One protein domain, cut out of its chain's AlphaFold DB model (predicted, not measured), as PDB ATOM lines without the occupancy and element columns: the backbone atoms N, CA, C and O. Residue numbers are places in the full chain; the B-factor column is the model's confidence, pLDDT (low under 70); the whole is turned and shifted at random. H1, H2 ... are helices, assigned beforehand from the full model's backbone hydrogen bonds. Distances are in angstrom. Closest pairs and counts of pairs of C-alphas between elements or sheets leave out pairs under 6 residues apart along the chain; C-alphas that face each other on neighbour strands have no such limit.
ATOM      1  N   GLN A 953     175.859 180.486 119.435       91.19
ATOM      2  CA  GLN A 953     174.892 181.540 119.119       91.19
ATOM      3  C   GLN A 953     175.494 182.647 118.237       91.19
ATOM      4  O   GLN A 953     174.845 183.082 117.289       91.19
ATOM      5  N   LEU A 954     176.738 183.073 118.494       90.81
ATOM      6  CA  LEU A 954     177.433 184.034 117.633       90.81
ATOM      7  C   LEU A 954     177.683 183.441 116.240       90.81
ATOM      8  O   LEU A 954     177.398 184.102 115.245       90.81
ATOM      9  N   VAL A 955     178.121 182.180 116.158       93.56
ATOM     10  CA  VAL A 955     178.293 181.466 114.881       93.56
ATOM     11  C   VAL A 955     176.975 181.414 114.099       93.56
ATOM     12  O   VAL A 955     176.959 181.795 112.932       93.56
ATOM     13  N   THR A 956     175.857 181.038 114.730       92.31
ATOM     14  CA  THR A 956     174.529 181.017 114.086       92.31
ATOM     15  C   THR A 956     174.050 182.412 113.661       92.31
ATOM     16  O   THR A 956     173.432 182.548 112.608       92.31
ATOM     17  N   ASN A 957     174.373 183.471 114.410       93.00
ATOM     18  CA  ASN A 957     174.038 184.842 114.012       93.00
ATOM     19  C   ASN A 957     174.857 185.306 112.795       93.00
ATOM     20  O   ASN A 957     174.289 185.851 111.850       93.00
ATOM     21  N   LEU A 958     176.171 185.047 112.776       92.06
ATOM     22  CA  LEU A 958     177.034 185.342 111.624       92.06
ATOM     23  C   LEU A 958     176.621 184.531 110.387       92.06
ATOM     24  O   LEU A 958     176.648 185.047 109.271       92.06
ATOM     25  N   GLN A 959     176.184 183.286 110.590       91.94
ATOM     26  CA  GLN A 959     175.614 182.422 109.559       91.94
ATOM     27  C   GLN A 959     174.341 183.043 108.958       91.94
ATOM     28  O   GLN A 959     174.259 183.207 107.746       91.94
ATOM     29  N   ALA A 960     173.382 183.457 109.794       92.44
ATOM     30  CA  ALA A 960     172.125 184.068 109.351       92.44
ATOM     31  C   ALA A 960     172.305 185.441 108.669       92.44
ATOM     32  O   ALA A 960     171.484 185.834 107.843       92.44
ATOM     33  N   GLN A 961     173.379 186.169 108.989       91.25
ATOM     34  CA  GLN A 961     173.742 187.443 108.353       91.25
ATOM     35  C   GLN A 961     174.544 187.277 107.047       91.25
ATOM     36  O   GLN A 961     174.798 188.263 106.348       91.25
ATOM     37  N   SER A 962     174.952 186.051 106.702       92.31
ATOM     38  CA  SER A 962     175.830 185.779 105.565       92.31
ATOM     39  C   SER A 962     175.065 185.283 104.341       92.31
ATOM     40  O   SER A 962     174.500 184.196 104.332       92.31
ATOM     41  N   SER A 963     175.123 186.053 103.255       90.38
ATOM     42  CA  SER A 963     174.513 185.705 101.961       90.38
ATOM     43  C   SER A 963     175.244 184.586 101.201       90.38
ATOM     44  O   SER A 963     174.740 184.081 100.201       90.38
ATOM     45  N   SER A 964     176.444 184.203 101.648       90.75
ATOM     46  CA  SER A 964     177.267 183.159 101.035       90.75
ATOM     47  C   SER A 964     178.235 182.529 102.040       90.75
ATOM     48  O   SER A 964     178.622 183.157 103.027       90.75
ATOM     49  N   LEU A 965     178.702 181.311 101.740       88.06
ATOM     50  CA  LEU A 965     179.747 180.624 102.514       88.06
ATOM     51  C   LEU A 965     181.058 181.427 102.583       88.06
ATOM     52  O   LEU A 965     181.752 181.383 103.597       88.06
ATOM     53  N   PHE A 966     181.387 182.192 101.537       91.12
ATOM     54  CA  PHE A 966     182.556 183.073 101.553       91.12
ATOM     55  C   PHE A 966     182.386 184.236 102.534       91.12
ATOM     56  O   PHE A 966     183.275 184.471 103.349       91.12
ATOM     57  N   GLN A 967     181.226 184.908 102.525       90.38
ATOM     58  CA  GLN A 967     180.920 185.955 103.505       90.38
ATOM     59  C   GLN A 967     180.959 185.396 104.937       90.38
ATOM     60  O   GLN A 967     181.598 185.994 105.798       90.38
ATOM     61  N   PHE A 968     180.366 184.220 105.168       94.62
ATOM     62  CA  PHE A 968     180.386 183.550 106.472       94.62
ATOM     63  C   PHE A 968     181.812 183.244 106.940       94.62
ATOM     64  O   PHE A 968     182.187 183.590 108.058       94.62
ATOM     65  N   THR A 969     182.640 182.669 106.066       93.69
ATOM     66  CA  THR A 969     184.039 182.327 106.374       93.69
ATOM     67  C   THR A 969     184.873 183.574 106.670       93.69
ATOM     68  O   THR A 969     185.625 183.589 107.643       93.69
ATOM     69  N   LEU A 970     184.689 184.652 105.900       93.31
ATOM     70  CA  LEU A 970     185.332 185.946 106.136       93.31
ATOM     71  C   LEU A 970     184.890 186.570 107.475       93.31
ATOM     72  O   LEU A 970     185.730 187.079 108.214       93.31
ATOM     73  N   SER A 971     183.608 186.474 107.840       93.31
ATOM     74  CA  SER A 971     183.097 186.919 109.146       93.31
ATOM     75  C   SER A 971     183.622 186.089 110.323       93.31
ATOM     76  O   SER A 971     183.952 186.660 111.365       93.31
ATOM     77  N   LEU A 972     183.753 184.764 110.181       94.25
ATOM     78  CA  LEU A 972     184.388 183.913 111.196       94.25
ATOM     79  C   LEU A 972     185.869 184.271 111.373       94.25
ATOM     80  O   LEU A 972     186.331 184.417 112.503       94.25
ATOM     81  N   ILE A 973     186.592 184.483 110.272       92.94
ATOM     82  CA  ILE A 973     187.995 184.912 110.283       92.94
ATOM     83  C   ILE A 973     188.139 186.278 110.969       92.94
ATOM     84  O   ILE A 973     188.907 186.377 111.921       92.94
ATOM     85  N   HIS A 974     187.337 187.291 110.613       90.19
ATOM     86  CA  HIS A 974     187.309 188.578 111.332       90.19
ATOM     87  C   HIS A 974     187.001 188.433 112.829       90.19
ATOM     88  O   HIS A 974     187.581 189.148 113.640       90.19
ATOM     89  N   THR A 975     186.144 187.485 113.217       90.69
ATOM     90  CA  THR A 975     185.844 187.220 114.634       90.69
ATOM     91  C   THR A 975     187.054 186.638 115.374       90.69
ATOM     92  O   THR A 975     187.331 187.045 116.499       90.69
ATOM     93  N   ILE A 976     187.810 185.733 114.741       88.31
ATOM     94  CA  ILE A 976     189.057 185.175 115.291       88.31
ATOM     95  C   ILE A 976     190.116 186.276 115.433       88.31
ATOM     96  O   ILE A 976     190.718 186.413 116.499       88.31
ATOM     97  N   ILE A 977     190.303 187.096 114.396       82.88
ATOM     98  CA  ILE A 977     191.273 188.202 114.372       82.88
ATOM     99  C   ILE A 977     190.980 189.210 115.483       82.88
ATOM    100  O   ILE A 977     191.869 189.546 116.251       82.88
ATOM    101  N   ASN A 978     189.719 189.609 115.662       80.75
ATOM    102  CA  ASN A 978     189.317 190.527 116.731       80.75
ATOM    103  C   ASN A 978     189.496 189.947 118.157       80.75
ATOM    104  O   ASN A 978     189.199 190.635 119.131       80.75
ATOM    105  N   SER A 979     189.953 188.696 118.288       78.31
ATOM    106  CA  SER A 979     190.265 188.027 119.557       78.31
ATOM    107  C   SER A 979     191.739 187.612 119.713       78.31
ATOM    108  O   SER A 979     192.077 187.008 120.729       78.31
ATOM    109  N   THR A 980     192.608 187.870 118.722       77.44
ATOM    110  CA  THR A 980     193.984 187.330 118.655       77.44
ATOM    111  C   THR A 980     194.957 188.267 117.922       77.44
ATOM    112  O   THR A 980     194.533 189.170 117.209       77.44
ATOM    113  N   ASP A 981     196.272 188.054 118.053       70.44
ATOM    114  CA  ASP A 981     197.319 188.930 117.488       70.44
ATOM    115  C   ASP A 981     197.508 188.786 115.957       70.44
ATOM    116  O   ASP A 981     198.598 188.506 115.459       70.44
ATOM    117  N   ASN A 982     196.432 188.969 115.183       69.06
ATOM    118  CA  ASN A 982     196.388 188.946 113.711       69.06
ATOM    119  C   ASN A 982     196.910 187.658 113.028       69.06
ATOM    120  O   ASN A 982     197.146 187.663 111.819       69.06
ATOM    121  N   GLN A 983     197.053 186.544 113.756       78.94
ATOM    122  CA  GLN A 983     197.521 185.261 113.214       78.94
ATOM    123  C   GLN A 983     196.501 184.133 113.420       78.94
ATOM    124  O   GLN A 983     195.951 183.933 114.505       78.94
ATOM    125  N   ILE A 984     196.273 183.343 112.368       82.88
ATOM    126  CA  ILE A 984     195.469 182.119 112.449       82.88
ATOM    127  C   ILE A 984     196.387 180.970 112.868       82.88
ATOM    128  O   ILE A 984     197.285 180.585 112.125       82.88
ATOM    129  N   THR A 985     196.156 180.428 114.064       87.19
ATOM    130  CA  THR A 985     196.892 179.271 114.583       87.19
ATOM    131  C   THR A 985     196.313 177.959 114.051       87.19
ATOM    132  O   THR A 985     195.180 177.893 113.561       87.19
ATOM    133  N   ASN A 986     197.052 176.868 114.250       84.62
ATOM    134  CA  ASN A 986     196.567 175.512 113.991       84.62
ATOM    135  C   ASN A 986     195.297 175.141 114.789       84.62
ATOM    136  O   ASN A 986     194.521 174.302 114.334       84.62
ATOM    137  N   GLU A 987     195.037 175.759 115.948       86.69
ATOM    138  CA  GLU A 987     193.784 175.558 116.692       86.69
ATOM    139  C   GLU A 987     192.614 176.300 116.022       86.69
ATOM    140  O   GLU A 987     191.556 175.708 115.797       86.69
ATOM    141  N   HIS A 988     192.838 177.549 115.595       91.69
ATOM    142  CA  HIS A 988     191.843 178.352 114.872       91.69
ATOM    143  C   HIS A 988     191.463 177.687 113.536       91.69
ATOM    144  O   HIS A 988     190.284 177.600 113.197       91.69
ATOM    145  N   SER A 989     192.454 177.164 112.802       87.56
ATOM    146  CA  SER A 989     192.256 176.454 111.532       87.56
ATOM    147  C   SER A 989     191.391 175.197 111.702       87.56
ATOM    148  O   SER A 989     190.353 175.063 111.050       87.56
ATOM    149  N   ARG A 990     191.724 174.311 112.657       89.50
ATOM    150  CA  ARG A 990     190.911 173.113 112.961       89.50
ATOM    151  C   ARG A 990     189.471 173.472 113.337       89.50
ATOM    152  O   ARG A 990     188.538 172.784 112.920       89.50
ATOM    153  N   TRP A 991     189.278 174.551 114.098       94.12
ATOM    154  CA  TRP A 991     187.945 175.025 114.463       94.12
ATOM    155  C   TRP A 991     187.160 175.578 113.265       94.12
ATOM    156  O   TRP A 991     185.976 175.263 113.131       94.12
ATOM    157  N   LEU A 992     187.804 176.325 112.360       93.44
ATOM    158  CA  LEU A 992     187.195 176.769 111.101       93.44
ATOM    159  C   LEU A 992     186.770 175.571 110.240       93.44
ATOM    160  O   LEU A 992     185.620 175.523 109.813       93.44
ATOM    161  N   HIS A 993     187.631 174.564 110.057       91.56
ATOM    162  CA  HIS A 993     187.270 173.343 109.322       91.56
ATOM    163  C   HIS A 993     186.068 172.617 109.938       91.56
ATOM    164  O   HIS A 993     185.155 172.228 109.213       91.56
ATOM    165  N   SER A 994     186.030 172.459 111.263       91.12
ATOM    166  CA  SER A 994     184.885 171.852 111.953       91.12
ATOM    167  C   SER A 994     183.598 172.667 111.744       91.12
ATOM    168  O   SER A 994     182.562 172.129 111.356       91.12
ATOM    169  N   THR A 995     183.682 173.990 111.904       92.06
ATOM    170  CA  THR A 995     182.539 174.912 111.793       92.06
ATOM    171  C   THR A 995     181.987 175.004 110.366       92.06
ATOM    172  O   THR A 995     180.773 175.065 110.181       92.06
ATOM    173  N   LEU A 996     182.850 174.970 109.348       92.00
ATOM    174  CA  LEU A 996     182.446 175.042 107.941       92.00
ATOM    175  C   LEU A 996     181.917 173.696 107.416       92.00
ATOM    176  O   LEU A 996     180.957 173.689 106.647       92.00
ATOM    177  N   ASN A 997     182.440 172.560 107.890       86.25
ATOM    178  CA  ASN A 997     181.870 171.239 107.585       86.25
ATOM    179  C   ASN A 997     180.445 171.066 108.151       86.25
ATOM    180  O   ASN A 997     179.611 170.409 107.527       86.25
ATOM    181  N   LEU A 998     180.125 171.706 109.284       83.75
ATOM    182  CA  LEU A 998     178.758 171.754 109.826       83.75
ATOM    183  C   LEU A 998     177.782 172.598 108.979       83.75
ATOM    184  O   LEU A 998     176.573 172.473 109.159       83.75
ATOM    185  N   TYR A 999     178.276 173.441 108.062       73.06
ATOM    186  CA  TYR A 999     177.443 174.254 107.165       73.06
ATOM    187  C   TYR A 999     177.062 173.520 105.862       73.06
ATOM    188  O   TYR A 999     176.107 173.910 105.193       73.06
ATOM    189  N   GLY A1000     177.764 172.442 105.493       69.19
ATOM    190  CA  GLY A1000     177.392 171.627 104.336       69.19
ATOM    191  C   GLY A1000     178.232 170.361 104.180       69.19
ATOM    192  O   GLY A1000     179.437 170.430 103.960       69.19
ATOM    193  N   HIS A1001     177.575 169.201 104.195       55.34
ATOM    194  CA  HIS A1001     178.205 167.872 104.225       55.34
ATOM    195  C   HIS A1001     179.041 167.472 102.985       55.34
ATOM    196  O   HIS A1001     179.611 166.386 102.974       55.34
ATOM    197  N   ASN A1002     179.130 168.323 101.952       65.06
ATOM    198  CA  ASN A1002     179.715 167.990 100.641       65.06
ATOM    199  C   ASN A1002     180.960 168.829 100.266       65.06
ATOM    200  O   ASN A1002     181.391 168.816  99.108       65.06
ATOM    201  N   TYR A1003     181.543 169.589 101.199       73.25
ATOM    202  CA  TYR A1003     182.771 170.348 100.939       73.25
ATOM    203  C   TYR A1003     184.017 169.505 101.247       73.25
ATOM    204  O   TYR A1003     184.332 169.263 102.405       73.25
ATOM    205  N   ASN A1004     184.768 169.099 100.212       81.56
ATOM    206  CA  ASN A1004     186.106 168.528 100.423       81.56
ATOM    207  C   ASN A1004     186.995 169.538 101.174       81.56
ATOM    208  O   ASN A1004     186.922 170.740 100.899       81.56
ATOM    209  N   ASN A1005     187.881 169.057 102.051       81.94
ATOM    210  CA  ASN A1005     188.809 169.892 102.819       81.94
ATOM    211  C   ASN A1005     189.653 170.811 101.922       81.94
ATOM    212  O   ASN A1005     189.912 171.941 102.309       81.94
ATOM    213  N   GLU A1006     190.000 170.394 100.701       85.38
ATOM    214  CA  GLU A1006     190.656 171.244  99.693       85.38
ATOM    215  C   GLU A1006     189.849 172.506  99.350       85.38
ATOM    216  O   GLU A1006     190.397 173.604  99.272       85.38
ATOM    217  N   LYS A1007     188.527 172.370  99.178       82.88
ATOM    218  CA  LYS A1007     187.640 173.502  98.877       82.88
ATOM    219  C   LYS A1007     187.508 174.420 100.088       82.88
ATOM    220  O   LYS A1007     187.446 175.631  99.910       82.88
ATOM    221  N   ILE A1008     187.516 173.862 101.302       86.44
ATOM    222  CA  ILE A1008     187.540 174.642 102.548       86.44
ATOM    223  C   ILE A1008     188.883 175.378 102.696       86.44
ATOM    224  O   ILE A1008     188.866 176.577 102.955       86.44
ATOM    225  N   ASN A1009     190.018 174.719 102.430       86.81
ATOM    226  CA  ASN A1009     191.358 175.321 102.436       86.81
ATOM    227  C   ASN A1009     191.422 176.539 101.506       86.81
ATOM    228  O   ASN A1009     191.770 177.627 101.951       86.81
ATOM    229  N   VAL A1010     191.022 176.385 100.236       88.19
ATOM    230  CA  VAL A1010     191.004 177.486  99.253       88.19
ATOM    231  C   VAL A1010     190.103 178.635  99.713       88.19
ATOM    232  O   VAL A1010     190.434 179.804  99.507       88.19
ATOM    233  N   LEU A1011     188.972 178.335 100.353       88.00
ATOM    234  CA  LEU A1011     187.988 179.329 100.782       88.00
ATOM    235  C   LEU A1011     188.446 180.083 102.049       88.00
ATOM    236  O   LEU A1011     188.295 181.305 102.107       88.00
ATOM    237  N   ILE A1012     189.107 179.401 102.995       89.56
ATOM    238  CA  ILE A1012     189.815 180.008 104.136       89.56
ATOM    239  C   ILE A1012     190.996 180.853 103.642       89.56
ATOM    240  O   ILE A1012     191.096 182.022 104.005       89.56
ATOM    241  N   GLU A1013     191.866 180.316 102.780       87.38
ATOM    242  CA  GLU A1013     193.043 181.021 102.257       87.38
ATOM    243  C   GLU A1013     192.640 182.282 101.476       87.38
ATOM    244  O   GLU A1013     193.233 183.347 101.659       87.38
ATOM    245  N   THR A1014     191.586 182.202 100.657       84.75
ATOM    246  CA  THR A1014     191.044 183.360  99.928       84.75
ATOM    247  C   THR A1014     190.482 184.408 100.889       84.75
ATOM    248  O   THR A1014     190.734 185.598 100.708       84.75
ATOM    249  N   ALA A1015     189.776 183.996 101.947       86.94
ATOM    250  CA  ALA A1015     189.265 184.920 102.956       86.94
ATOM    251  C   ALA A1015     190.402 185.578 103.766       86.94
ATOM    252  O   ALA A1015     190.347 186.781 104.012       86.94
ATOM    253  N   CYS A1016     191.476 184.846 104.085       82.25
ATOM    254  CA  CYS A1016     192.679 185.400 104.720       82.25
ATOM    255  C   CYS A1016     193.391 186.416 103.817       82.25
ATOM    256  O   CYS A1016     193.777 187.486 104.284       82.25
ATOM    257  N   LYS A1017     193.514 186.131 102.512       82.62
ATOM    258  CA  LYS A1017     194.078 187.067 101.524       82.62
ATOM    259  C   LYS A1017     193.229 188.334 101.385       82.62
ATOM    260  O   LYS A1017     193.785 189.428 101.354       82.62
ATOM    261  N   VAL A1018     191.899 188.211 101.368       80.38
ATOM    262  CA  VAL A1018     190.972 189.360 101.356       80.38
ATOM    263  C   VAL A1018     191.065 190.178 102.651       80.38
ATOM    264  O   VAL A1018     191.078 191.406 102.589       80.38
ATOM    265  N   ALA A1019     191.233 189.522 103.803       76.31
ATOM    266  CA  ALA A1019     191.513 190.164 105.090       76.31
ATOM    267  C   ALA A1019     192.976 190.652 105.252       76.31
ATOM    268  O   ALA A1019     193.306 191.237 106.280       76.31
ATOM    269  N   LYS A1020     193.839 190.456 104.238       78.56
ATOM    270  CA  LYS A1020     195.270 190.828 104.190       78.56
ATOM    271  C   LYS A1020     196.154 190.202 105.282       78.56
ATOM    272  O   LYS A1020     197.033 190.868 105.823       78.56
TER     273      LYS A1020
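AT A GLANCE: This is residues 953 to 1020 of the 1025 residues of the protein "Hypothetical protein" of Rotaria magnacalcarata (UniProt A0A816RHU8). Helix H2 lies in the middle of a small helical body: short H1 folds back on part of it, and H3 and H4 also pack on it. H2 and H3 make a hairpin, and H4 crosses H2 steeply, while the beginning of H4 meets the last part of H3. The printed part has 68 residues with four named helices, H1 to H4 in chain order, and no named strand; the class is all helix. It is compact, with a radius of gyration of the C-alphas of 11.1 A, and rounded, spanning 31 by 26 by 21 A.

HOW THE PARTS SIT: H1, residues 953 to 960, touches residues 968 to 972 of H2, residues 965 to 977; the closest C-alphas, of Gln 959 and Phe 968, are 5.8 A apart. This helical hairpin has a shallow tilt of 33 degrees, only just short of steep, opposite ways. H2, the hub, touches three helices. It forms a second helical hairpin with H3, residues 986 to 997, at a shallow tilt of 28 degrees, opposite ways; the closest C-alphas, of Ile 976 and His 988, are 7.4 A apart. H4, residues 1005 to 1018, touches H2 with residues 1011 to 1016 alone, at a steep tilt of 63 degrees, the same way; the closest C-alphas, of Leu 970 and Ala 1015, are 5.2 A apart. H3 and H4 only just touch, with 3 pairs of C-alphas within 8 A, the closest being His 993 and Ile 1008 at 6.9 A. H1 and H4 are apart. In H1, H2, H3 and H4 every O i to N i+4 pair is within hydrogen-bond range.

IN THESE COORDINATES: H1 begins at C-alpha 953 (174.892, 181.540, 119.119) and is 10.5 A long. H2 measures 18.2 A, H3 16.6 A and H4 19.6 A, ending at C-alpha 1018 (190.972, 189.360, 101.356).

THE WHOLE: The farthest C-alphas, of Asp 981 and Asn 1002, are 32.1 A apart. The printed part has no cut and no long link. Residues 982 and 1000 to 1002 have pLDDT under 70.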